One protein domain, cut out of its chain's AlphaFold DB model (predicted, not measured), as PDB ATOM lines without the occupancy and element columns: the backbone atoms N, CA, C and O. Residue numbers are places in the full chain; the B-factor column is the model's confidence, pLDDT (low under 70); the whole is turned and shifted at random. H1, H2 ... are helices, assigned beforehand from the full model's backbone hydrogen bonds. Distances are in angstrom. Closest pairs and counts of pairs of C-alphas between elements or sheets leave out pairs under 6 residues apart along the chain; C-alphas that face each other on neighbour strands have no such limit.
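AT A GLANCE: This is residues 387 to 565 of the 765 residues of an uncharacterized protein of Salvia splendens (UniProt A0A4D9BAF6). A long, thin rod of three helices in an up-and-down bundle, in which H1, H2 and H3 run back and forth nearly along one axis. H3 is the longest and runs on past the other two, so that its residues 544 to 565 stick out as a single helical arm at one end. The printed part has 179 residues with three named helices, in the order H1, H2, H3, and no named strand; the class is all helix. The whole is extended, with a radius of gyration of the C-alphas of 29.4 A and spans of 114 by 26 by 23 A.

IN THESE COORDINATES: H1 holds residues 392 to 436 and is 67.3 A long from first to last C-alpha, beginning at C-alpha 392 (12.020, -1.566, 104.855). H2, residues 449 to 489, is 57.5 A long and begins at C-alpha 449 (39.984, -7.712, 45.780). H3, residues 500 to 565, is 97.3 A long and ends at C-alpha 565 (62.828, 0.386, 5.177).

HOW THE PARTS SIT: H1 and H2 form a helical hairpin and touch, the closest C-alphas being those of Ala 397 and Phe 488, 6.7 A apart; they run opposite ways at a shallow tilt of 16 degrees. H2 and H3 form a second helical hairpin and touch, with the C-alphas of Gln 478 and Val 508 closest at 6.4 A; they run opposite ways at a shallow tilt of 14 degrees. H1 touches H3 with residues 415 to 422 alone, closest at the C-alphas of Gln 419 and Leu 518, 7.0 A; they run the same way at a shallow tilt of 20 degrees. In H3 every O i to N i+4 pair is within hydrogen-bond range; in H1 38 of 41 are, and in H2 35 of 37.

THE WHOLE: The C-alphas farthest apart, those of Lys 390 and Asn 565, are 114.5 A apart. The printed part has no cut. The link from H1 to H2, 12 residues, is long; that from H2 to H3 is short. Residues 430 to 443, of which 430 to 436 belong to H1, stand free. The mean pLDDT of the printed part is 76.3, and it is under 70 at residues 387 to 397, 432 to 447, 486 to 498, 536 to 553 and 559 to 565.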
ATOM      1  N   GLU A 387      19.880  -9.776 102.940       45.94
ATOM      2  CA  GLU A 387      18.421  -9.991 103.058       45.94
ATOM      3  C   GLU A 387      17.935 -10.402 104.465       45.94
ATOM      4  O   GLU A 387      16.756 -10.260 104.777       45.94
ATOM      5  N   ASN A 388      18.831 -10.837 105.360       47.75
ATOM      6  CA  ASN A 388      18.478 -11.237 106.731       47.75
ATOM      7  C   ASN A 388      18.172 -10.063 107.694       47.75
ATOM      8  O   ASN A 388      17.860 -10.309 108.860       47.75
ATOM      9  N   SER A 389      18.247  -8.799 107.254       44.41
ATOM     10  CA  SER A 389      17.942  -7.628 108.094       44.41
ATOM     11  C   SER A 389      16.569  -7.027 107.775       44.41
ATOM     12  O   SER A 389      16.359  -6.443 106.712       44.41
ATOM     13  N   LYS A 390      15.621  -7.137 108.717       44.97
ATOM     14  CA  LYS A 390      14.243  -6.622 108.584       44.97
ATOM     15  C   LYS A 390      14.185  -5.089 108.688       44.97
ATOM     16  O   LYS A 390      13.782  -4.559 109.718       44.97
ATOM     17  N   ASN A 391      14.559  -4.379 107.623       50.28
ATOM     18  CA  ASN A 391      14.445  -2.920 107.532       50.28
ATOM     19  C   ASN A 391      13.944  -2.466 106.152       50.28
ATOM     20  O   ASN A 391      14.672  -2.522 105.162       50.28
ATOM     21  N   ASN A 392      12.719  -1.930 106.101       55.94
ATOM     22  CA  ASN A 392      12.020  -1.566 104.855       55.94
ATOM     23  C   ASN A 392      12.764  -0.527 103.984       55.94
ATOM     24  O   ASN A 392      12.543  -0.465 102.779       55.94
ATOM     25  N   ASN A 393      13.663   0.273 104.568       53.88
ATOM     26  CA  ASN A 393      14.461   1.258 103.829       53.88
ATOM     27  C   ASN A 393      15.675   0.638 103.104       53.88
ATOM     28  O   ASN A 393      16.126   1.192 102.101       53.88
ATOM     29  N   ALA A 394      16.196  -0.504 103.572       55.84
ATOM     30  CA  ALA A 394      17.327  -1.184 102.932       55.84
ATOM     31  C   ALA A 394      16.920  -1.814 101.587       55.84
ATOM     32  O   ALA A 394      17.670  -1.753 100.614       55.84
ATOM     33  N   ASP A 395      15.693  -2.336 101.517       61.78
ATOM     34  CA  ASP A 395      15.074  -2.923 100.324       61.78
ATOM     35  C   ASP A 395      15.080  -1.964  99.112       61.78
ATOM     36  O   ASP A 395      15.439  -2.347  97.996       61.78
ATOM     37  N   VAL A 396      14.788  -0.675  99.331       66.38
ATOM     38  CA  VAL A 396      14.820   0.351  98.269       66.38
ATOM     39  C   VAL A 396      16.244   0.580  97.742       66.38
ATOM     40  O   VAL A 396      16.446   0.680  96.529       66.38
ATOM     41  N   ALA A 397      17.246   0.617  98.626       65.56
ATOM     42  CA  ALA A 397      18.649   0.790  98.239       65.56
ATOM     43  C   ALA A 397      19.203  -0.445  97.501       65.56
ATOM     44  O   ALA A 397      19.866  -0.305  96.469       65.56
ATOM     45  N   ALA A 398      18.865  -1.653  97.966       70.62
ATOM     46  CA  ALA A 398      19.235  -2.911  97.316       70.62
ATOM     47  C   ALA A 398      18.645  -3.019  95.896       70.62
ATOM     48  O   ALA A 398      19.360  -3.364  94.950       70.62
ATOM     49  N   LYS A 399      17.374  -2.632  95.711       77.31
ATOM     50  CA  LYS A 399      16.722  -2.540  94.391       77.31
ATOM     51  C   LYS A 399      17.417  -1.532  93.466       77.31
ATOM     52  O   LYS A 399      17.586  -1.815  92.278       77.31
ATOM     53  N   GLY A 400      17.894  -0.407  94.005       78.81
ATOM     54  CA  GLY A 400      18.728   0.562  93.282       78.81
ATOM     55  C   GLY A 400      20.044  -0.039  92.768       78.81
ATOM     56  O   GLY A 400      20.341   0.058  91.574       78.81
ATOM     57  N   LEU A 401      20.798  -0.732  93.630       78.06
ATOM     58  CA  LEU A 401      22.025  -1.428  93.220       78.06
ATOM     59  C   LEU A 401      21.766  -2.573  92.233       78.06
ATOM     60  O   LEU A 401      22.576  -2.787  91.329       78.06
ATOM     61  N   TYR A 402      20.652  -3.297  92.353       83.06
ATOM     62  CA  TYR A 402      20.302  -4.358  91.405       83.06
ATOM     63  C   TYR A 402      20.016  -3.781  90.009       83.06
ATOM     64  O   TYR A 402      20.540  -4.267  89.003       83.06
ATOM     65  N   ALA A 403      19.271  -2.671  89.941       85.25
ATOM     66  CA  ALA A 403      19.039  -1.942  88.698       85.25
ATOM     67  C   ALA A 403      20.355  -1.440  88.072       85.25
ATOM     68  O   ALA A 403      20.576  -1.654  86.873       85.25
ATOM     69  N   LEU A 404      21.259  -0.857  88.876       86.38
ATOM     70  CA  LEU A 404      22.600  -0.444  88.445       86.38
ATOM     71  C   LEU A 404      23.420  -1.636  87.928       86.38
ATOM     72  O   LEU A 404      23.967  -1.572  86.830       86.38
ATOM     73  N   THR A 405      23.450  -2.755  88.649       85.81
ATOM     74  CA  THR A 405      24.182  -3.968  88.246       85.81
ATOM     75  C   THR A 405      23.655  -4.521  86.917       85.81
ATOM     76  O   THR A 405      24.441  -4.862  86.032       85.81
ATOM     77  N   SER A 406      22.335  -4.485  86.691       88.25
ATOM     78  CA  SER A 406      21.740  -4.845  85.395       88.25
ATOM     79  C   SER A 406      22.180  -3.916  84.248       88.25
ATOM     80  O   SER A 406      22.380  -4.373  83.122       88.25
ATOM     81  N   LEU A 407      22.365  -2.617  84.518       90.31
ATOM     82  CA  LEU A 407      22.861  -1.631  83.550       90.31
ATOM     83  C   LEU A 407      24.345  -1.866  83.222       90.31
ATOM     84  O   LEU A 407      24.748  -1.749  82.063       90.31
ATOM     85  N   LEU A 408      25.140  -2.233  84.229       90.56
ATOM     86  CA  LEU A 408      26.563  -2.538  84.092       90.56
ATOM     87  C   LEU A 408      26.791  -3.832  83.297       90.56
ATOM     88  O   LEU A 408      27.582  -3.820  82.352       90.56
ATOM     89  N   ASN A 409      26.042  -4.900  83.594       91.88
ATOM     90  CA  ASN A 409      26.037  -6.134  82.798       91.88
ATOM     91  C   ASN A 409      25.684  -5.833  81.325       91.88
ATOM     92  O   ASN A 409      26.475  -6.144  80.433       91.88
ATOM     93  N   LYS A 410      24.605  -5.074  81.063       93.75
ATOM     94  CA  LYS A 410      24.229  -4.625  79.702       93.75
ATOM     95  C   LYS A 410      25.334  -3.832  78.985       93.75
ATOM     96  O   LYS A 410      25.470  -3.956  77.768       93.75
ATOM     97  N   GLN A 411      26.133  -3.021  79.689       93.25
ATOM     98  CA  GLN A 411      27.276  -2.324  79.079       93.25
ATOM     99  C   GLN A 411      28.432  -3.285  78.754       93.25
ATOM    100  O   GLN A 411      29.071  -3.126  77.714       93.25
ATOM    101  N   VAL A 412      28.687  -4.302  79.584       94.75
ATOM    102  CA  VAL A 412      29.691  -5.336  79.276       94.75
ATOM    103  C   VAL A 412      29.256  -6.209  78.106       94.75
ATOM    104  O   VAL A 412      30.088  -6.517  77.262       94.75
ATOM    105  N   ASP A 413      27.976  -6.563  77.997       94.56
ATOM    106  CA  ASP A 413      27.474  -7.357  76.869       94.56
ATOM    107  C   ASP A 413      27.546  -6.587  75.544       94.56
ATOM    108  O   ASP A 413      27.938  -7.162  74.525       94.56
ATOM    109  N   ARG A 414      27.307  -5.263  75.562       93.88
ATOM    110  CA  ARG A 414      27.629  -4.384  74.423       93.88
ATOM    111  C   ARG A 414      29.110  -4.478  74.047       93.88
ATOM    112  O   ARG A 414      29.416  -4.704  72.880       93.88
ATOM    113  N   TYR A 415      30.023  -4.380  75.016       95.19
ATOM    114  CA  TYR A 415      31.460  -4.517  74.754       95.19
ATOM    115  C   TYR A 415      31.885  -5.919  74.297       95.19
ATOM    116  O   TYR A 415      32.773  -6.028  73.456       95.19
ATOM    117  N   GLN A 416      31.252  -6.985  74.789       94.88
ATOM    118  CA  GLN A 416      31.541  -8.358  74.376       94.88
ATOM    119  C   GLN A 416      31.049  -8.628  72.944       94.88
ATOM    120  O   GLN A 416      31.786  -9.215  72.155       94.88
ATOM    121  N   SER A 417      29.849  -8.160  72.582       95.62
ATOM    122  CA  SER A 417      29.342  -8.220  71.203       95.62
ATOM    123  C   SER A 417      30.239  -7.427  70.247       95.62
ATOM    124  O   SER A 417      30.609  -7.914  69.182       95.62
ATOM    125  N   LEU A 418      30.652  -6.228  70.662       94.50
ATOM    126  CA  LEU A 418      31.543  -5.350  69.911       94.50
ATOM    127  C   LEU A 418      32.943  -5.951  69.714       94.50
ATOM    128  O   LEU A 418      33.463  -5.908  68.604       94.50
ATOM    129  N   GLN A 419      33.521  -6.580  70.744       93.88
ATOM    130  CA  GLN A 419      34.764  -7.343  70.609       93.88
ATOM    131  C   GLN A 419      34.593  -8.513  69.628       93.88
ATOM    132  O   GLN A 419      35.417  -8.668  68.733       93.88
ATOM    133  N   GLY A 420      33.506  -9.286  69.747       92.81
ATOM    134  CA  GLY A 420      33.227 -10.419  68.860       92.81
ATOM    135  C   GLY A 420      33.085 -10.024  67.387       92.81
ATOM    136  O   GLY A 420      33.547 -10.757  66.522       92.81
ATOM    137  N   LYS A 421      32.525  -8.842  67.097       94.75
ATOM    138  CA  LYS A 421      32.466  -8.278  65.735       94.75
ATOM    139  C   LYS A 421      33.844  -7.893  65.187       94.75
ATOM    140  O   LYS A 421      34.088  -8.095  64.005       94.75
ATOM    141  N   ILE A 422      34.745  -7.370  66.027       93.12
ATOM    142  CA  ILE A 422      36.144  -7.126  65.626       93.12
ATOM    143  C   ILE A 422      36.849  -8.461  65.354       93.12
ATOM    144  O   ILE A 422      37.542  -8.592  64.352       93.12
ATOM    145  N   ASP A 423      36.655  -9.457  66.221       91.75
ATOM    146  CA  ASP A 423      37.315 -10.762  66.100       91.75
ATOM    147  C   ASP A 423      36.852 -11.535  64.851       91.75
ATOM    148  O   ASP A 423      37.684 -12.103  64.146       91.75
ATOM    149  N   ASP A 424      35.553 -11.500  64.533       92.75
ATOM    150  CA  ASP A 424      34.982 -12.040  63.289       92.75
ATOM    151  C   ASP A 424      35.520 -11.325  62.038       92.75
ATOM    152  O   ASP A 424      35.894 -11.983  61.067       92.75
ATOM    153  N   LEU A 425      35.615  -9.992  62.065       91.75
ATOM    154  CA  LEU A 425      36.160  -9.205  60.957       91.75
ATOM    155  C   LEU A 425      37.638  -9.540  60.700       91.75
ATOM    156  O   LEU A 425      38.018  -9.790  59.554       91.75
ATOM    157  N   CYS A 426      38.454  -9.638  61.756       88.75
ATOM    158  CA  CYS A 426      39.836 -10.114  61.649       88.75
ATOM    159  C   CYS A 426      39.899 -11.538  61.079       88.75
ATOM    160  O   CYS A 426      40.661 -11.787  60.149       88.75
ATOM    161  N   GLN A 427      39.063 -12.462  61.567       89.38
ATOM    162  CA  GLN A 427      39.029 -13.838  61.063       89.38
ATOM    163  C   GLN A 427      38.638 -13.894  59.575       89.38
ATOM    164  O   GLN A 427      39.324 -14.548  58.788       89.38
ATOM    165  N   ARG A 428      37.597 -13.162  59.151       89.62
ATOM    166  CA  ARG A 428      37.175 -13.076  57.740       89.62
ATOM    167  C   ARG A 428      38.228 -12.432  56.836       89.62
ATOM    168  O   ARG A 428      38.205 -12.694  55.632       89.62
ATOM    169  N   MET A 429      39.124 -11.607  57.376       83.50
ATOM    170  CA  MET A 429      40.275 -11.047  56.663       83.50
ATOM    171  C   MET A 429      41.417 -12.077  56.559       83.50
ATOM    172  O   MET A 429      41.861 -12.394  55.453       83.50
ATOM    173  N   ASP A 430      41.830 -12.672  57.680       79.25
ATOM    174  CA  ASP A 430      42.926 -13.648  57.755       79.25
ATOM    175  C   ASP A 430      42.654 -14.920  56.941       79.25
ATOM    176  O   ASP A 430      43.529 -15.400  56.220       79.25
ATOM    177  N   GLU A 431      41.430 -15.454  56.987       78.75
ATOM    178  CA  GLU A 431      41.037 -16.627  56.195       78.75
ATOM    179  C   GLU A 431      41.144 -16.365  54.685       78.75
ATOM    180  O   GLU A 431      41.498 -17.265  53.921       78.75
ATOM    181  N   LYS A 432      40.912 -15.127  54.233       66.94
ATOM    182  CA  LYS A 432      41.067 -14.741  52.821       66.94
ATOM    183  C   LYS A 432      42.542 -14.529  52.461       66.94
ATOM    184  O   LYS A 432      42.975 -15.004  51.412       66.94
ATOM    185  N   ASN A 433      43.338 -13.941  53.355       62.94
ATOM    186  CA  ASN A 433      44.790 -13.807  53.185       62.94
ATOM    187  C   ASN A 433      45.505 -15.173  53.114       62.94
ATOM    188  O   ASN A 433      46.400 -15.365  52.289       62.94
ATOM    189  N   LEU A 434      45.067 -16.164  53.898       54.28
ATOM    190  CA  LEU A 434      45.591 -17.539  53.854       54.28
ATOM    191  C   LEU A 434      45.285 -18.273  52.537       54.28
ATOM    192  O   LEU A 434      46.044 -19.160  52.144       54.28
ATOM    193  N   ASN A 435      44.207 -17.907  51.835       50.25
ATOM    194  CA  ASN A 435      43.929 -18.422  50.492       50.25
ATOM    195  C   ASN A 435      44.860 -17.799  49.431       50.25
ATOM    196  O   ASN A 435      45.245 -18.483  48.484       50.25
ATOM    197  N   LEU A 436      45.286 -16.543  49.613       51.41
ATOM    198  CA  LEU A 436      46.267 -15.889  48.737       51.41
ATOM    199  C   LEU A 436      47.684 -16.458  48.932       51.41
ATOM    200  O   LEU A 436      48.396 -16.684  47.954       51.41
ATOM    201  N   SER A 437      48.088 -16.779  50.169       43.44
ATOM    202  CA  SER A 437      49.458 -17.235  50.470       43.44
ATOM    203  C   SER A 437      49.837 -18.609  49.889       43.44
ATOM    204  O   SER A 437      50.964 -19.060  50.083       43.44
ATOM    205  N   CYS A 438      48.916 -19.305  49.212       35.38
ATOM    206  CA  CYS A 438      49.197 -20.548  48.487       35.38
ATOM    207  C   CYS A 438      49.563 -20.311  47.004       35.38
ATOM    208  O   CYS A 438      49.947 -21.253  46.314       35.38
ATOM    209  N   ARG A 439      49.468 -19.068  46.502       33.72
ATOM    210  CA  ARG A 439      49.792 -18.703  45.115       33.72
ATOM    211  C   ARG A 439      50.855 -17.603  45.071       33.72
ATOM    212  O   ARG A 439      50.555 -16.440  44.828       33.72
ATOM    213  N   GLY A 440      52.112 -17.984  45.294       41.78
ATOM    214  CA  GLY A 440      53.249 -17.070  45.174       41.78
ATOM    215  C   GLY A 440      53.455 -16.593  43.735       41.78
ATOM    216  O   GLY A 440      54.047 -17.305  42.931       41.78
ATOM    217  N   SER A 441      52.963 -15.396  43.416       38.66
ATOM    218  CA  SER A 441      53.294 -14.643  42.203       38.66
ATOM    219  C   SER A 441      52.901 -13.175  42.378       38.66
ATOM    220  O   SER A 441      51.882 -12.881  43.000       38.66
ATOM    221  N   SER A 442      53.684 -12.258  41.808       42.53
ATOM    222  CA  SER A 442      53.411 -10.816  41.768       42.53
ATOM    223  C   SER A 442      52.344 -10.493  40.711       42.53
ATOM    224  O   SER A 442      52.621  -9.865  39.688       42.53
ATOM    225  N   ILE A 443      51.133 -11.001  40.922       45.91
ATOM    226  CA  ILE A 443      49.960 -10.697  40.103       45.91
ATOM    227  C   ILE A 443      49.280  -9.479  40.721       45.91
ATOM    228  O   ILE A 443      48.917  -9.517  41.896       45.91
ATOM    229  N   ALA A 444      49.091  -8.425  39.926       54.44
ATOM    230  CA  ALA A 444      48.325  -7.252  40.330       54.44
ATOM    231  C   ALA A 444      46.945  -7.675  40.857       54.44
ATOM    232  O   ALA A 444      46.228  -8.419  40.180       54.44
ATOM    233  N   ARG A 445      46.592  -7.221  42.065       62.50
ATOM    234  CA  ARG A 445      45.315  -7.553  42.708       62.50
ATOM    235  C   ARG A 445      44.149  -7.247  41.781       62.50
ATOM    236  O   ARG A 445      44.102  -6.196  41.141       62.50
ATOM    237  N   THR A 446      43.189  -8.163  41.704       63.44
ATOM    238  CA  THR A 446      42.041  -7.948  40.818       63.44
ATOM    239  C   THR A 446      41.178  -6.807  41.353       63.44
ATOM    240  O   THR A 446      41.036  -6.632  42.565       63.44
ATOM    241  N   GLY A 447      40.496  -6.072  40.469       67.75
ATOM    242  CA  GLY A 447      39.550  -5.009  40.855       67.75
ATOM    243  C   GLY A 447      38.305  -5.486  41.628       67.75
ATOM    244  O   GLY A 447      37.358  -4.719  41.797       67.75
ATOM    245  N   ASN A 448      38.282  -6.753  42.054       72.56
ATOM    246  CA  ASN A 448      37.321  -7.342  42.984       72.56
ATOM    247  C   ASN A 448      37.937  -7.583  44.378       72.56
ATOM    248  O   ASN A 448      37.197  -7.687  45.352       72.56
ATOM    249  N   GLU A 449      39.267  -7.671  44.499       74.69
ATOM    250  CA  GLU A 449      39.984  -7.712  45.780       74.69
ATOM    251  C   GLU A 449      40.045  -6.328  46.428       74.69
ATOM    252  O   GLU A 449      39.715  -6.219  47.608       74.69
ATOM    253  N   THR A 450      40.339  -5.271  45.663       78.69
ATOM    254  CA  THR A 450      40.311  -3.884  46.166       78.69
ATOM    255  C   THR A 450      38.929  -3.519  46.712       78.69
ATOM    256  O   THR A 450      38.808  -3.146  47.872       78.69
ATOM    257  N   LYS A 451      37.855  -3.797  45.960       85.00
ATOM    258  CA  LYS A 451      36.457  -3.604  46.403       85.00
ATOM    259  C   LYS A 451      36.072  -4.416  47.644       85.00
ATOM    260  O   LYS A 451      35.206  -4.007  48.414       85.00
ATOM    261  N   ARG A 452      36.693  -5.580  47.866       83.88
ATOM    262  CA  ARG A 452      36.507  -6.363  49.105       83.88
ATOM    263  C   ARG A 452      37.240  -5.731  50.286       83.88
ATOM    264  O   ARG A 452      36.739  -5.804  51.403       83.88
ATOM    265  N   LEU A 453      38.395  -5.120  50.037       83.19
ATOM    266  CA  LEU A 453      39.190  -4.401  51.026       83.19
ATOM    267  C   LEU A 453      38.515  -3.069  51.415       83.19
ATOM    268  O   LEU A 453      38.386  -2.782  52.599       83.19
ATOM    269  N   GLU A 454      37.958  -2.343  50.440       86.38
ATOM    270  CA  GLU A 454      37.050  -1.198  50.631       86.38
ATOM    271  C   GLU A 454      35.809  -1.579  51.460       86.38
ATOM    272  O   GLU A 454      35.438  -0.868  52.392       86.38
ATOM    273  N   HIS A 455      35.179  -2.725  51.168       92.06
ATOM    274  CA  HIS A 455      34.024  -3.206  51.934       92.06
ATOM    275  C   HIS A 455      34.383  -3.528  53.393       92.06
ATOM    276  O   HIS A 455      33.656  -3.129  54.301       92.06
ATOM    277  N   PHE A 456      35.527  -4.180  53.634       91.69
ATOM    278  CA  PHE A 456      36.046  -4.383  54.988       91.69
ATOM    279  C   PHE A 456      36.393  -3.063  55.692       91.69
ATOM    280  O   PHE A 456      36.178  -2.945  56.898       91.69
ATOM    281  N   LEU A 457      36.880  -2.054  54.965       91.12
ATOM    282  CA  LEU A 457      37.150  -0.731  55.523       91.12
ATOM    283  C   LEU A 457      35.845  -0.031  55.948       91.12
ATOM    284  O   LEU A 457      35.762   0.459  57.075       91.12
ATOM    285  N   GLU A 458      34.781  -0.080  55.142       92.19
ATOM    286  CA  GLU A 458      33.460   0.414  55.567       92.19
ATOM    287  C   GLU A 458      32.898  -0.392  56.755       92.19
ATOM    288  O   GLU A 458      32.381   0.211  57.698       92.19
ATOM    289  N   GLU A 459      33.075  -1.722  56.801       92.81
ATOM    290  CA  GLU A 459      32.776  -2.510  58.010       92.81
ATOM    291  C   GLU A 459      33.550  -1.978  59.235       92.81
ATOM    292  O   GLU A 459      32.944  -1.793  60.296       92.81
ATOM    293  N   THR A 460      34.845  -1.642  59.113       90.06
ATOM    294  CA  THR A 460      35.591  -1.029  60.229       90.06
ATOM    295  C   THR A 460      35.078   0.355  60.612       90.06
ATOM    296  O   THR A 460      34.996   0.641  61.806       90.06
ATOM    297  N   PHE A 461      34.663   1.203  59.666       92.00
ATOM    298  CA  PHE A 461      34.100   2.519  59.984       92.00
ATOM    299  C   PHE A 461      32.712   2.420  60.633       92.00
ATOM    300  O   PHE A 461      32.379   3.228  61.504       92.00
ATOM    301  N   GLN A 462      31.886   1.439  60.258       93.44
ATOM    302  CA  GLN A 462      30.631   1.127  60.962       93.44
ATOM    303  C   GLN A 462      30.916   0.639  62.391       93.44
ATOM    304  O   GLN A 462      30.263   1.051  63.355       93.44
ATOM    305  N   LEU A 463      31.949  -0.187  62.554       92.62
ATOM    306  CA  LEU A 463      32.378  -0.713  63.846       92.62
ATOM    307  C   LEU A 463      32.983   0.385  64.741       92.62
ATOM    308  O   LEU A 463      32.658   0.451  65.924       92.62
ATOM    309  N   GLN A 464      33.747   1.323  64.174       94.69
ATOM    310  CA  GLN A 464      34.254   2.527  64.841       94.69
ATOM    311  C   GLN A 464      33.109   3.447  65.292       94.69
ATOM    312  O   GLN A 464      33.090   3.869  66.450       94.69
ATOM    313  N   ARG A 465      32.103   3.690  64.437       91.75
ATOM    314  CA  ARG A 465      30.860   4.393  64.813       91.75
ATOM    315  C   ARG A 465      30.176   3.713  66.008       91.75
ATOM    316  O   ARG A 465      29.757   4.394  66.946       91.75
ATOM    317  N   HIS A 466      30.138   2.379  66.041       92.44
ATOM    318  CA  HIS A 466      29.589   1.619  67.169       92.44
ATOM    319  C   HIS A 466      30.458   1.692  68.443       92.44
ATOM    320  O   HIS A 466      29.908   1.783  69.545       92.44
ATOM    321  N   ILE A 467      31.794   1.715  68.323       91.25
ATOM    322  CA  ILE A 467      32.737   1.933  69.441       91.25
ATOM    323  C   ILE A 467      32.527   3.320  70.063       91.25
ATOM    324  O   ILE A 467      32.428   3.432  71.286       91.25
ATOM    325  N   VAL A 468      32.392   4.366  69.241       92.75
ATOM    326  CA  VAL A 468      32.146   5.742  69.706       92.75
ATOM    327  C   VAL A 468      30.780   5.858  70.388       92.75
ATOM    328  O   VAL A 468      30.703   6.348  71.514       92.75
ATOM    329  N   ALA A 469      29.709   5.335  69.782       91.06
ATOM    330  CA  ALA A 469      28.373   5.341  70.388       91.06
ATOM    331  C   ALA A 469      28.309   4.531  71.702       91.06
ATOM    332  O   ALA A 469      27.597   4.899  72.641       91.06
ATOM    333  N   THR A 470      29.075   3.439  71.807       91.25
ATOM    334  CA  THR A 470      29.179   2.643  73.044       91.25
ATOM    335  C   THR A 470      29.989   3.373  74.119       91.25
ATOM    336  O   THR A 470      29.621   3.309  75.294       91.25
ATOM    337  N   GLY A 471      31.019   4.132  73.728       89.81
ATOM    338  CA  GLY A 471      31.791   5.016  74.605       89.81
ATOM    339  C   GLY A 471      30.995   6.220  75.116       89.81
ATOM    340  O   GLY A 471      31.078   6.553  76.294       89.81
ATOM    341  N   GLN A 472      30.138   6.819  74.286       90.19
ATOM    342  CA  GLN A 472      29.187   7.851  74.724       90.19
ATOM    343  C   GLN A 472      28.215   7.295  75.777       90.19
ATOM    344  O   GLN A 472      28.056   7.885  76.846       90.19
ATOM    345  N   LYS A 473      27.647   6.103  75.539       90.81
ATOM    346  CA  LYS A 473      26.813   5.398  76.532       90.81
ATOM    347  C   LYS A 473      27.594   5.008  77.794       90.81
ATOM    348  O   LYS A 473      27.007   4.957  78.870       90.81
ATOM    349  N   LEU A 474      28.910   4.789  77.707       91.56
ATOM    350  CA  LEU A 474      29.745   4.583  78.892       91.56
ATOM    351  C   LEU A 474      29.822   5.843  79.771       91.56
ATOM    352  O   LEU A 474      29.843   5.698  80.988       91.56
ATOM    353  N   VAL A 475      29.830   7.059  79.212       90.06
ATOM    354  CA  VAL A 475      29.838   8.299  80.020       90.06
ATOM    355  C   VAL A 475      28.556   8.417  80.855       90.06
ATOM    356  O   VAL A 475      28.625   8.696  82.050       90.06
ATOM    357  N   GLU A 476      27.399   8.109  80.263       89.56
ATOM    358  CA  GLU A 476      26.111   8.053  80.972       89.56
ATOM    359  C   GLU A 476      26.114   6.986  82.086       89.56
ATOM    360  O   GLU A 476      25.676   7.238  83.211       89.56
ATOM    361  N   VAL A 477      26.659   5.797  81.800       88.38
ATOM    362  CA  VAL A 477      26.820   4.722  82.793       88.38
ATOM    363  C   VAL A 477      27.787   5.134  83.910       88.38
ATOM    364  O   VAL A 477      27.513   4.844  85.067       88.38
ATOM    365  N   GLN A 478      28.872   5.857  83.614       88.12
ATOM    366  CA  GLN A 478      29.817   6.350  84.628       88.12
ATOM    367  C   GLN A 478      29.195   7.391  85.564       88.12
ATOM    368  O   GLN A 478      29.462   7.345  86.763       88.12
ATOM    369  N   ALA A 479      28.322   8.271  85.065       86.88
ATOM    370  CA  ALA A 479      27.548   9.164  85.928       86.88
ATOM    371  C   ALA A 479      26.638   8.369  86.888       86.88
ATOM    372  O   ALA A 479      26.598   8.655  88.081       86.88
ATOM    373  N   LYS A 480      25.979   7.315  86.387       86.25
ATOM    374  CA  LYS A 480      25.102   6.432  87.183       86.25
ATOM    375  C   LYS A 480      25.859   5.529  88.167       86.25
ATOM    376  O   LYS A 480      25.314   5.204  89.216       86.25
ATOM    377  N   ILE A 481      27.109   5.162  87.868       86.00
ATOM    378  CA  ILE A 481      28.045   4.546  88.826       86.00
ATOM    379  C   ILE A 481      28.338   5.536  89.961       86.00
ATOM    380  O   ILE A 481      28.210   5.176  91.128       86.00
ATOM    381  N   ALA A 482      28.712   6.775  89.623       82.00
ATOM    382  CA  ALA A 482      29.112   7.780  90.604       82.00
ATOM    383  C   ALA A 482      27.985   8.123  91.593       82.00
ATOM    384  O   ALA A 482      28.251   8.206  92.786       82.00
ATOM    385  N   THR A 483      26.736   8.259  91.129       80.69
ATOM    386  CA  THR A 483      25.588   8.466  92.028       80.69
ATOM    387  C   THR A 483      25.183   7.176  92.742       80.69
ATOM    388  O   THR A 483      25.096   7.153  93.963       80.69
ATOM    389  N   GLY A 484      24.995   6.070  92.012       75.50
ATOM    390  CA  GLY A 484      24.394   4.850  92.560       75.50
ATOM    391  C   GLY A 484      25.242   4.111  93.601       75.50
ATOM    392  O   GLY A 484      24.682   3.401  94.431       75.50
ATOM    393  N   PHE A 485      26.568   4.290  93.599       75.06
ATOM    394  CA  PHE A 485      27.431   3.787  94.676       75.06
ATOM    395  C   PHE A 485      27.641   4.798  95.815       75.06
ATOM    396  O   PHE A 485      27.847   4.369  96.949       75.06
ATOM    397  N   LEU A 486      27.540   6.109  95.558       67.81
ATOM    398  CA  LEU A 486      27.563   7.140  96.607       67.81
ATOM    399  C   LEU A 486      26.299   7.057  97.475       67.81
ATOM    400  O   LEU A 486      26.403   6.923  98.693       67.81
ATOM    401  N   ASP A 487      25.129   6.974  96.833       65.69
ATOM    402  CA  ASP A 487      23.819   6.778  97.468       65.69
ATOM    403  C   ASP A 487      23.758   5.520  98.356       65.69
ATOM    404  O   ASP A 487      22.861   5.406  99.191       65.69
ATOM    405  N   PHE A 488      24.659   4.556  98.161       62.88
ATOM    406  CA  PHE A 488      24.755   3.337  98.965       62.88
ATOM    407  C   PHE A 488      25.810   3.455 100.074       62.88
ATOM    408  O   PHE A 488      25.563   3.022 101.197       62.88
ATOM    409  N   ALA A 489      26.957   4.081  99.788       60.41
ATOM    410  CA  ALA A 489      28.013   4.324 100.769       60.41
ATOM    411  C   ALA A 489      27.550   5.238 101.920       60.41
ATOM    412  O   ALA A 489      27.873   4.969 103.071       60.41
ATOM    413  N   GLU A 490      26.729   6.254 101.637       63.66
ATOM    414  CA  GLU A 490      26.138   7.144 102.655       63.66
ATOM    415  C   GLU A 490      25.025   6.487 103.501       63.66
ATOM    416  O   GLU A 490      24.432   7.143 104.352       63.66
ATOM    417  N   LYS A 491      24.692   5.209 103.260       59.12
ATOM    418  CA  LYS A 491      23.605   4.487 103.953       59.12
ATOM    419  C   LYS A 491      24.077   3.263 104.749       59.12
ATOM    420  O   LYS A 491      23.237   2.509 105.243       59.12
ATOM    421  N   ILE A 492      25.390   3.044 104.866       59.06
ATOM    422  CA  ILE A 492      25.976   1.941 105.643       59.06
ATOM    423  C   ILE A 492      27.057   2.494 106.577       59.06
ATOM    424  O   ILE A 492      28.235   2.548 106.230       59.06
ATOM    425  N   ASP A 493      26.649   2.849 107.797       48.06
ATOM    426  CA  ASP A 493      27.530   3.274 108.894       48.06
ATOM    427  C   ASP A 493      28.313   2.088 109.508       48.06
ATOM    428  O   ASP A 493      28.231   1.807 110.704       48.06
ATOM    429  N   GLN A 494      29.065   1.347 108.684       50.56
ATOM    430  CA  GLN A 494      29.972   0.278 109.124       50.56
ATOM    431  C   GLN A 494      31.322   0.364 108.382       50.56
ATOM    432  O   GLN A 494      31.429  -0.087 107.241       50.56
ATOM    433  N   PRO A 495      32.379   0.920 109.010       46.31
ATOM    434  CA  PRO A 495      33.629   1.261 108.321       46.31
ATOM    435  C   PRO A 495      34.552   0.069 108.000       46.31
ATOM    436  O   PRO A 495      35.566   0.260 107.334       46.31
ATOM    437  N   GLU A 496      34.234  -1.149 108.451       53.75
ATOM    438  CA  GLU A 496      35.124  -2.319 108.332       53.75
ATOM    439  C   GLU A 496      34.787  -3.278 107.171       53.75
ATOM    440  O   GLU A 496      35.529  -4.233 106.933       53.75
ATOM    441  N   SER A 497      33.714  -3.044 106.401       63.81
ATOM    442  CA  SER A 497      33.315  -3.941 105.302       63.81
ATOM    443  C   SER A 497      33.190  -3.250 103.937       63.81
ATOM    444  O   SER A 497      32.234  -2.526 103.683       63.81
ATOM    445  N   PHE A 498      34.110  -3.596 103.027       69.69
ATOM    446  CA  PHE A 498      34.087  -3.319 101.580       69.69
ATOM    447  C   PHE A 498      34.039  -1.833 101.149       69.69
ATOM    448  O   PHE A 498      32.982  -1.216 101.056       69.69
ATOM    449  N   ASP A 499      35.197  -1.289 100.748       80.25
ATOM    450  CA  ASP A 499      35.326   0.052 100.150       80.25
ATOM    451  C   ASP A 499      34.618   0.132  98.779       80.25
ATOM    452  O   ASP A 499      35.196  -0.122  97.713       80.25
ATOM    453  N   MET A 500      33.332   0.496  98.818       80.50
ATOM    454  CA  MET A 500      32.468   0.627  97.645       80.50
ATOM    455  C   MET A 500      32.944   1.728  96.682       80.50
ATOM    456  O   MET A 500      32.711   1.638  95.476       80.50
ATOM    457  N   LYS A 501      33.667   2.742  97.178       83.75
ATOM    458  CA  LYS A 501      34.196   3.841  96.359       83.75
ATOM    459  C   LYS A 501      35.361   3.362  95.492       83.75
ATOM    460  O   LYS A 501      35.302   3.505  94.273       83.75
ATOM    461  N   ARG A 502      36.350   2.674  96.076       85.75
ATOM    462  CA  ARG A 502      37.418   2.000  95.308       85.75
ATOM    463  C   ARG A 502      36.871   0.938  94.362       85.75
ATOM    464  O   ARG A 502      37.439   0.738  93.288       85.75
ATOM    465  N   PHE A 503      35.793   0.248  94.738       86.56
ATOM    466  CA  PHE A 503      35.130  -0.679  93.828       86.56
ATOM    467  C   PHE A 503      34.547   0.056  92.613       86.56
ATOM    468  O   PHE A 503      34.882  -0.302  91.484       86.56
ATOM    469  N   ALA A 504      33.766   1.120  92.822       88.00
ATOM    470  CA  ALA A 504      33.229   1.956  91.751       88.00
ATOM    471  C   ALA A 504      34.341   2.499  90.829       88.00
ATOM    472  O   ALA A 504      34.268   2.317  89.611       88.00
ATOM    473  N   ASP A 505      35.421   3.046  91.395       89.44
ATOM    474  CA  ASP A 505      36.599   3.508  90.647       89.44
ATOM    475  C   ASP A 505      37.267   2.371  89.845       89.44
ATOM    476  O   ASP A 505      37.661   2.556  88.686       89.44
ATOM    477  N   SER A 506      37.342   1.155  90.404       90.38
ATOM    478  CA  SER A 506      37.840  -0.031  89.692       90.38
ATOM    479  C   SER A 506      36.945  -0.438  88.518       90.38
ATOM    480  O   SER A 506      37.462  -0.984  87.544       90.38
ATOM    481  N   ILE A 507      35.633  -0.202  88.585       90.75
ATOM    482  CA  ILE A 507      34.715  -0.475  87.473       90.75
ATOM    483  C   ILE A 507      34.854   0.607  86.390       90.75
ATOM    484  O   ILE A 507      34.972   0.279  85.207       90.75
ATOM    485  N   VAL A 508      34.926   1.888  86.775       92.25
ATOM    486  CA  VAL A 508      35.132   3.019  85.845       92.25
ATOM    487  C   VAL A 508      36.440   2.875  85.064       92.25
ATOM    488  O   VAL A 508      36.447   3.022  83.838       92.25
ATOM    489  N   THR A 509      37.543   2.573  85.752       92.19
ATOM    490  CA  THR A 509      38.861   2.378  85.124       92.19
ATOM    491  C   THR A 509      38.858   1.176  84.184       92.19
ATOM    492  O   THR A 509      39.247   1.314  83.024       92.19
ATOM    493  N   LEU A 510      38.332   0.027  84.615       92.88
ATOM    494  CA  LEU A 510      38.332  -1.190  83.803       92.88
ATOM    495  C   LEU A 510      37.444  -1.070  82.548       92.88
ATOM    496  O   LEU A 510      37.838  -1.545  81.483       92.88
ATOM    497  N   PHE A 511      36.311  -0.359  82.612       93.88
ATOM    498  CA  PHE A 511      35.546  -0.003  81.408       93.88
ATOM    499  C   PHE A 511      36.306   0.951  80.473       93.88
ATOM    500  O   PHE A 511      36.279   0.754  79.258       93.88
ATOM    501  N   ARG A 512      37.000   1.971  81.004       93.50
ATOM    502  CA  ARG A 512      37.828   2.889  80.192       93.50
ATOM    503  C   ARG A 512      38.969   2.151  79.493       93.50
ATOM    504  O   ARG A 512      39.275   2.447  78.340       93.50
ATOM    505  N   GLU A 513      39.555   1.155  80.148       92.75
ATOM    506  CA  GLU A 513      40.568   0.287  79.549       92.75
ATOM    507  C   GLU A 513      40.010  -0.655  78.469       92.75
ATOM    508  O   GLU A 513      40.723  -0.946  77.507       92.75
ATOM    509  N   VAL A 514      38.761  -1.121  78.596       94.56
ATOM    510  CA  VAL A 514      38.065  -1.891  77.546       94.56
ATOM    511  C   VAL A 514      37.761  -1.005  76.337       94.56
ATOM    512  O   VAL A 514      38.131  -1.371  75.223       94.56
ATOM    513  N   GLN A 515      37.179   0.180  76.554       93.75
ATOM    514  CA  GLN A 515      36.916   1.179  75.509       93.75
ATOM    515  C   GLN A 515      38.199   1.508  74.730       93.75
ATOM    516  O   GLN A 515      38.258   1.297  73.520       93.75
ATOM    517  N   ARG A 516      39.266   1.918  75.433       91.44
ATOM    518  CA  ARG A 516      40.560   2.253  74.817       91.44
ATOM    519  C   ARG A 516      41.220   1.059  74.126       91.44
ATOM    520  O   ARG A 516      41.912   1.234  73.128       91.44
ATOM    521  N   GLY A 517      41.024  -0.156  74.637       89.81
ATOM    522  CA  GLY A 517      41.511  -1.372  73.990       89.81
ATOM    523  C   GLY A 517      40.826  -1.638  72.647       89.81
ATOM    524  O   GLY A 517      41.505  -1.974  71.682       89.81
ATOM    525  N   LEU A 518      39.508  -1.436  72.562       90.88
ATOM    526  CA  LEU A 518      38.738  -1.571  71.319       90.88
ATOM    527  C   LEU A 518      39.080  -0.464  70.308       90.88
ATOM    528  O   LEU A 518      39.241  -0.754  69.126       90.88
ATOM    529  N   GLU A 519      39.265   0.774  70.777       91.56
ATOM    530  CA  GLU A 519      39.734   1.907  69.963       91.56
ATOM    531  C   GLU A 519      41.109   1.627  69.337       91.56
ATOM    532  O   GLU A 519      41.277   1.773  68.130       91.56
ATOM    533  N   VAL A 520      42.082   1.144  70.119       90.06
ATOM    534  CA  VAL A 520      43.416   0.794  69.597       90.06
ATOM    535  C   VAL A 520      43.348  -0.341  68.569       90.06
ATOM    536  O   VAL A 520      44.053  -0.281  67.563       90.06
ATOM    537  N   ARG A 521      42.486  -1.349  68.775       91.06
ATOM    538  CA  ARG A 521      42.304  -2.438  67.800       91.06
ATOM    539  C   ARG A 521      41.715  -1.939  66.488       91.06
ATOM    540  O   ARG A 521      42.285  -2.233  65.445       91.06
ATOM    541  N   ILE A 522      40.625  -1.166  66.523       89.44
ATOM    542  CA  ILE A 522      40.011  -0.682  65.279       89.44
ATOM    543  C   ILE A 522      40.944   0.281  64.533       89.44
ATOM    544  O   ILE A 522      41.043   0.187  63.317       89.44
ATOM    545  N   SER A 523      41.711   1.122  65.240       89.69
ATOM    546  CA  SER A 523      42.731   1.973  64.616       89.69
ATOM    547  C   SER A 523      43.878   1.184  63.977       89.69
ATOM    548  O   SER A 523      44.357   1.604  62.927       89.69
ATOM    549  N   ARG A 524      44.309   0.049  64.557       89.44
ATOM    550  CA  ARG A 524      45.286  -0.838  63.897       89.44
ATOM    551  C   ARG A 524      44.693  -1.449  62.628       89.44
ATOM    552  O   ARG A 524      45.320  -1.345  61.586       89.44
ATOM    553  N   ILE A 525      43.482  -2.008  62.692       88.00
ATOM    554  CA  ILE A 525      42.848  -2.656  61.531       88.00
ATOM    555  C   ILE A 525      42.597  -1.641  60.406       88.00
ATOM    556  O   ILE A 525      42.892  -1.943  59.258       88.00
ATOM    557  N   ILE A 526      42.131  -0.425  60.720       89.75
ATOM    558  CA  ILE A 526      41.998   0.666  59.739       89.75
ATOM    559  C   ILE A 526      43.357   0.969  59.091       89.75
ATOM    560  O   ILE A 526      43.445   0.969  57.870       89.75
ATOM    561  N   GLY A 527      44.428   1.139  59.874       87.38
ATOM    562  CA  GLY A 527      45.770   1.392  59.332       87.38
ATOM    563  C   GLY A 527      46.332   0.239  58.488       87.38
ATOM    564  O   GLY A 527      46.954   0.486  57.456       87.38
ATOM    565  N   ASP A 528      46.077  -1.011  58.884       85.88
ATOM    566  CA  ASP A 528      46.479  -2.209  58.142       85.88
ATOM    567  C   ASP A 528      45.690  -2.317  56.808       85.88
ATOM    568  O   ASP A 528      46.273  -2.636  55.770       85.88
ATOM    569  N   LEU A 529      44.390  -1.979  56.791       86.50
ATOM    570  CA  LEU A 529      43.536  -1.941  55.589       86.50
ATOM    571  C   LEU A 529      43.883  -0.774  54.644       86.50
ATOM    572  O   LEU A 529      44.085  -0.994  53.449       86.50
ATOM    573  N   GLU A 530      43.974   0.454  55.162       83.75
ATOM    574  CA  GLU A 530      44.314   1.665  54.399       83.75
ATOM    575  C   GLU A 530      45.736   1.592  53.833       83.75
ATOM    576  O   GLU A 530      45.953   1.926  52.669       83.75
ATOM    577  N   GLY A 531      46.699   1.092  54.616       81.06
ATOM    578  CA  GLY A 531      48.060   0.839  54.143       81.06
ATOM    579  C   GLY A 531      48.100  -0.202  53.024       81.06
ATOM    580  O   GLY A 531      48.811  -0.021  52.038       81.06
ATOM    581  N   THR A 532      47.280  -1.252  53.126       81.50
ATOM    582  CA  THR A 532      47.151  -2.268  52.072       81.50
ATOM    583  C   THR A 532      46.554  -1.676  50.784       81.50
ATOM    584  O   THR A 532      47.103  -1.918  49.710       81.50
ATOM    585  N   LEU A 533      45.506  -0.844  50.875       80.44
ATOM    586  CA  LEU A 533      44.940  -0.114  49.726       80.44
ATOM    587  C   LEU A 533      45.950   0.859  49.092       80.44
ATOM    588  O   LEU A 533      46.038   0.951  47.870       80.44
ATOM    589  N   ALA A 534      46.727   1.580  49.907       76.62
ATOM    590  CA  ALA A 534      47.714   2.544  49.421       76.62
ATOM    591  C   ALA A 534      48.861   1.875  48.642       76.62
ATOM    592  O   ALA A 534      49.321   2.424  47.638       76.62
ATOM    593  N   CYS A 535      49.292   0.680  49.061       70.88
ATOM    594  CA  CYS A 535      50.257  -0.123  48.308       70.88
ATOM    595  C   CYS A 535      49.700  -0.555  46.942       70.88
ATOM    596  O   CYS A 535      50.379  -0.369  45.935       70.88
ATOM    597  N   ASP A 536      48.455  -1.042  46.883       65.88
ATOM    598  CA  ASP A 536      47.822  -1.483  45.627       65.88
ATOM    599  C   ASP A 536      47.742  -0.349  44.591       65.88
ATOM    600  O   ASP A 536      48.021  -0.548  43.408       65.88
ATOM    601  N   VAL A 537      47.408   0.864  45.046       63.53
ATOM    602  CA  VAL A 537      47.364   2.070  44.205       63.53
ATOM    603  C   VAL A 537      48.758   2.438  43.677       63.53
ATOM    604  O   VAL A 537      48.900   2.774  42.501       63.53
ATOM    605  N   MET A 538      49.799   2.338  44.510       60.84
ATOM    606  CA  MET A 538      51.188   2.597  44.101       60.84
ATOM    607  C   MET A 538      51.691   1.570  43.073       60.84
ATOM    608  O   MET A 538      52.274   1.960  42.059       60.84
ATOM    609  N   GLU A 539      51.432   0.276  43.291       61.00
ATOM    610  CA  GLU A 539      51.821  -0.786  42.353       61.00
ATOM    611  C   GLU A 539      51.117  -0.635  40.995       61.00
ATOM    612  O   GLU A 539      51.754  -0.804  39.952       61.00
ATOM    613  N   ALA A 540      49.836  -0.247  40.984       60.94
ATOM    614  CA  ALA A 540      49.093   0.021  39.753       60.94
ATOM    615  C   ALA A 540      49.705   1.177  38.937       60.94
ATOM    616  O   ALA A 540      49.922   1.028  37.732       60.94
ATOM    617  N   TYR A 541      50.056   2.300  39.580       60.66
ATOM    618  CA  TYR A 541      50.716   3.424  38.902       60.66
ATOM    619  C   TYR A 541      52.112   3.067  38.372       60.66
ATOM    620  O   TYR A 541      52.501   3.531  37.295       60.66
ATOM    621  N   GLU A 542      52.880   2.233  39.082       62.09
ATOM    622  CA  GLU A 542      54.186   1.794  38.582       62.09
ATOM    623  C   GLU A 542      54.047   0.847  37.378       62.09
ATOM    624  O   GLU A 542      54.800   0.956  36.406       62.09
ATOM    625  N   GLN A 543      53.047  -0.039  37.390       58.94
ATOM    626  CA  GLN A 543      52.743  -0.931  36.269       58.94
ATOM    627  C   GLN A 543      52.238  -0.167  35.036       58.94
ATOM    628  O   GLN A 543      52.671  -0.473  33.923       58.94
ATOM    629  N   GLU A 544      51.403   0.864  35.206       59.03
ATOM    630  CA  GLU A 544      50.992   1.737  34.099       59.03
ATOM    631  C   GLU A 544      52.194   2.485  33.497       59.03
ATOM    632  O   GLU A 544      52.367   2.490  32.274       59.03
ATOM    633  N   ASN A 545      53.081   3.045  34.327       58.03
ATOM    634  CA  ASN A 545      54.302   3.695  33.843       58.03
ATOM    635  C   ASN A 545      55.232   2.717  33.109       58.03
ATOM    636  O   ASN A 545      55.698   3.032  32.012       58.03
ATOM    637  N   ARG A 546      55.458   1.506  33.642       56.03
ATOM    638  CA  ARG A 546      56.224   0.454  32.948       56.03
ATOM    639  C   ARG A 546      55.579   0.087  31.604       56.03
ATOM    640  O   ARG A 546      56.279   0.016  30.595       56.03
ATOM    641  N   GLY A 547      54.254  -0.059  31.556       61.03
ATOM    642  CA  GLY A 547      53.502  -0.320  30.324       61.03
ATOM    643  C   GLY A 547      53.605   0.810  29.292       61.03
ATOM    644  O   GLY A 547      53.753   0.546  28.099       61.03
ATOM    645  N   ASN A 548      53.591   2.070  29.730       62.06
ATOM    646  CA  ASN A 548      53.764   3.233  28.858       62.06
ATOM    647  C   ASN A 548      55.212   3.390  28.359       62.06
ATOM    648  O   ASN A 548      55.414   3.777  27.206       62.06
ATOM    649  N   VAL A 549      56.217   3.017  29.162       65.00
ATOM    650  CA  VAL A 549      57.620   2.921  28.719       65.00
ATOM    651  C   VAL A 549      57.789   1.819  27.670       65.00
ATOM    652  O   VAL A 549      58.390   2.080  26.630       65.00
ATOM    653  N   ILE A 550      57.208   0.630  27.872       67.94
ATOM    654  CA  ILE A 550      57.247  -0.468  26.887       67.94
ATOM    655  C   ILE A 550      56.580  -0.038  25.571       67.94
ATOM    656  O   ILE A 550      57.211  -0.117  24.520       67.94
ATOM    657  N   LYS A 551      55.380   0.557  25.620       66.88
ATOM    658  CA  LYS A 551      54.707   1.114  24.429       66.88
ATOM    659  C   LYS A 551      55.504   2.239  23.752       66.88
ATOM    660  O   LYS A 551      55.363   2.450  22.547       66.88
ATOM    661  N   GLN A 552      56.339   2.980  24.488       61.50
ATOM    662  CA  GLN A 552      57.288   3.929  23.896       61.50
ATOM    663  C   GLN A 552      58.461   3.224  23.201       61.50
ATOM    664  O   GLN A 552      58.853   3.663  22.120       61.50
ATOM    665  N   MET A 553      59.013   2.160  23.794       64.25
ATOM    666  CA  MET A 553      60.058   1.339  23.171       64.25
ATOM    667  C   MET A 553      59.541   0.716  21.870       64.25
ATOM    668  O   MET A 553      60.159   0.897  20.830       64.25
ATOM    669  N   GLU A 554      58.364   0.085  21.891       71.31
ATOM    670  CA  GLU A 554      57.722  -0.510  20.709       71.31
ATOM    671  C   GLU A 554      57.514   0.519  19.590       71.31
ATOM    672  O   GLU A 554      57.911   0.281  18.449       71.31
ATOM    673  N   LYS A 555      56.975   1.706  19.908       70.62
ATOM    674  CA  LYS A 555      56.820   2.801  18.933       70.62
ATOM    675  C   LYS A 555      58.158   3.274  18.359       70.62
ATOM    676  O   LYS A 555      58.227   3.565  17.168       70.62
ATOM    677  N   LYS A 556      59.221   3.329  19.171       71.50
ATOM    678  CA  LYS A 556      60.582   3.661  18.711       71.50
ATOM    679  C   LYS A 556      61.148   2.567  17.800       71.50
ATOM    680  O   LYS A 556      61.685   2.899  16.750       71.50
ATOM    681  N   THR A 557      60.961   1.291  18.130       70.50
ATOM    682  CA  THR A 557      61.372   0.155  17.290       70.50
ATOM    683  C   THR A 557      60.637   0.146  15.947       70.50
ATOM    684  O   THR A 557      61.277   0.010  14.909       70.50
ATOM    685  N   VAL A 558      59.319   0.375  15.933       70.56
ATOM    686  CA  VAL A 558      58.531   0.485  14.690       70.56
ATOM    687  C   VAL A 558      58.973   1.691  13.851       70.56
ATOM    688  O   VAL A 558      59.104   1.567  12.635       70.56
ATOM    689  N   PHE A 559      59.265   2.836  14.475       65.25
ATOM    690  CA  PHE A 559      59.787   4.014  13.774       65.25
ATOM    691  C   PHE A 559      61.182   3.773  13.172       65.25
ATOM    692  O   PHE A 559      61.433   4.166  12.035       65.25
ATOM    693  N   LEU A 560      62.071   3.077  13.888       65.12
ATOM    694  CA  LEU A 560      63.386   2.678  13.377       65.12
ATOM    695  C   LEU A 560      63.267   1.671  12.224       65.12
ATOM    696  O   LEU A 560      63.941   1.833  11.210       65.12
ATOM    697  N   GLN A 561      62.370   0.684  12.325       58.41
ATOM    698  CA  GLN A 561      62.105  -0.266  11.241       58.41
ATOM    699  C   GLN A 561      61.547   0.436   9.995       58.41
ATOM    700  O   GLN A 561      61.956   0.124   8.878       58.41
ATOM    701  N   TRP A 562      60.650   1.411  10.176       69.25
ATOM    702  CA  TRP A 562      60.147   2.249   9.088       69.25
ATOM    703  C   TRP A 562      61.274   3.064   8.440       69.25
ATOM    704  O   TRP A 562      61.419   3.019   7.222       69.25
ATOM    705  N   ALA A 563      62.129   3.716   9.236       49.25
ATOM    706  CA  ALA A 563      63.261   4.492   8.732       49.25
ATOM    707  C   ALA A 563      64.262   3.635   7.932       49.25
ATOM    708  O   ALA A 563      64.643   4.024   6.828       49.25
ATOM    709  N   VAL A 564      64.633   2.448   8.430       58.44
ATOM    710  CA  VAL A 564      65.495   1.491   7.706       58.44
ATOM    711  C   VAL A 564      64.851   1.066   6.382       58.44
ATOM    712  O   VAL A 564      65.507   1.076   5.340       58.44
ATOM    713  N   ASN A 565      63.550   0.764   6.389       49.06
ATOM    714  CA  ASN A 565      62.828   0.386   5.177       49.06
ATOM    715  C   ASN A 565      62.719   1.553   4.172       49.06
ATOM    716  O   ASN A 565      62.785   1.314   2.970       49.06
TER     717      ASN A 565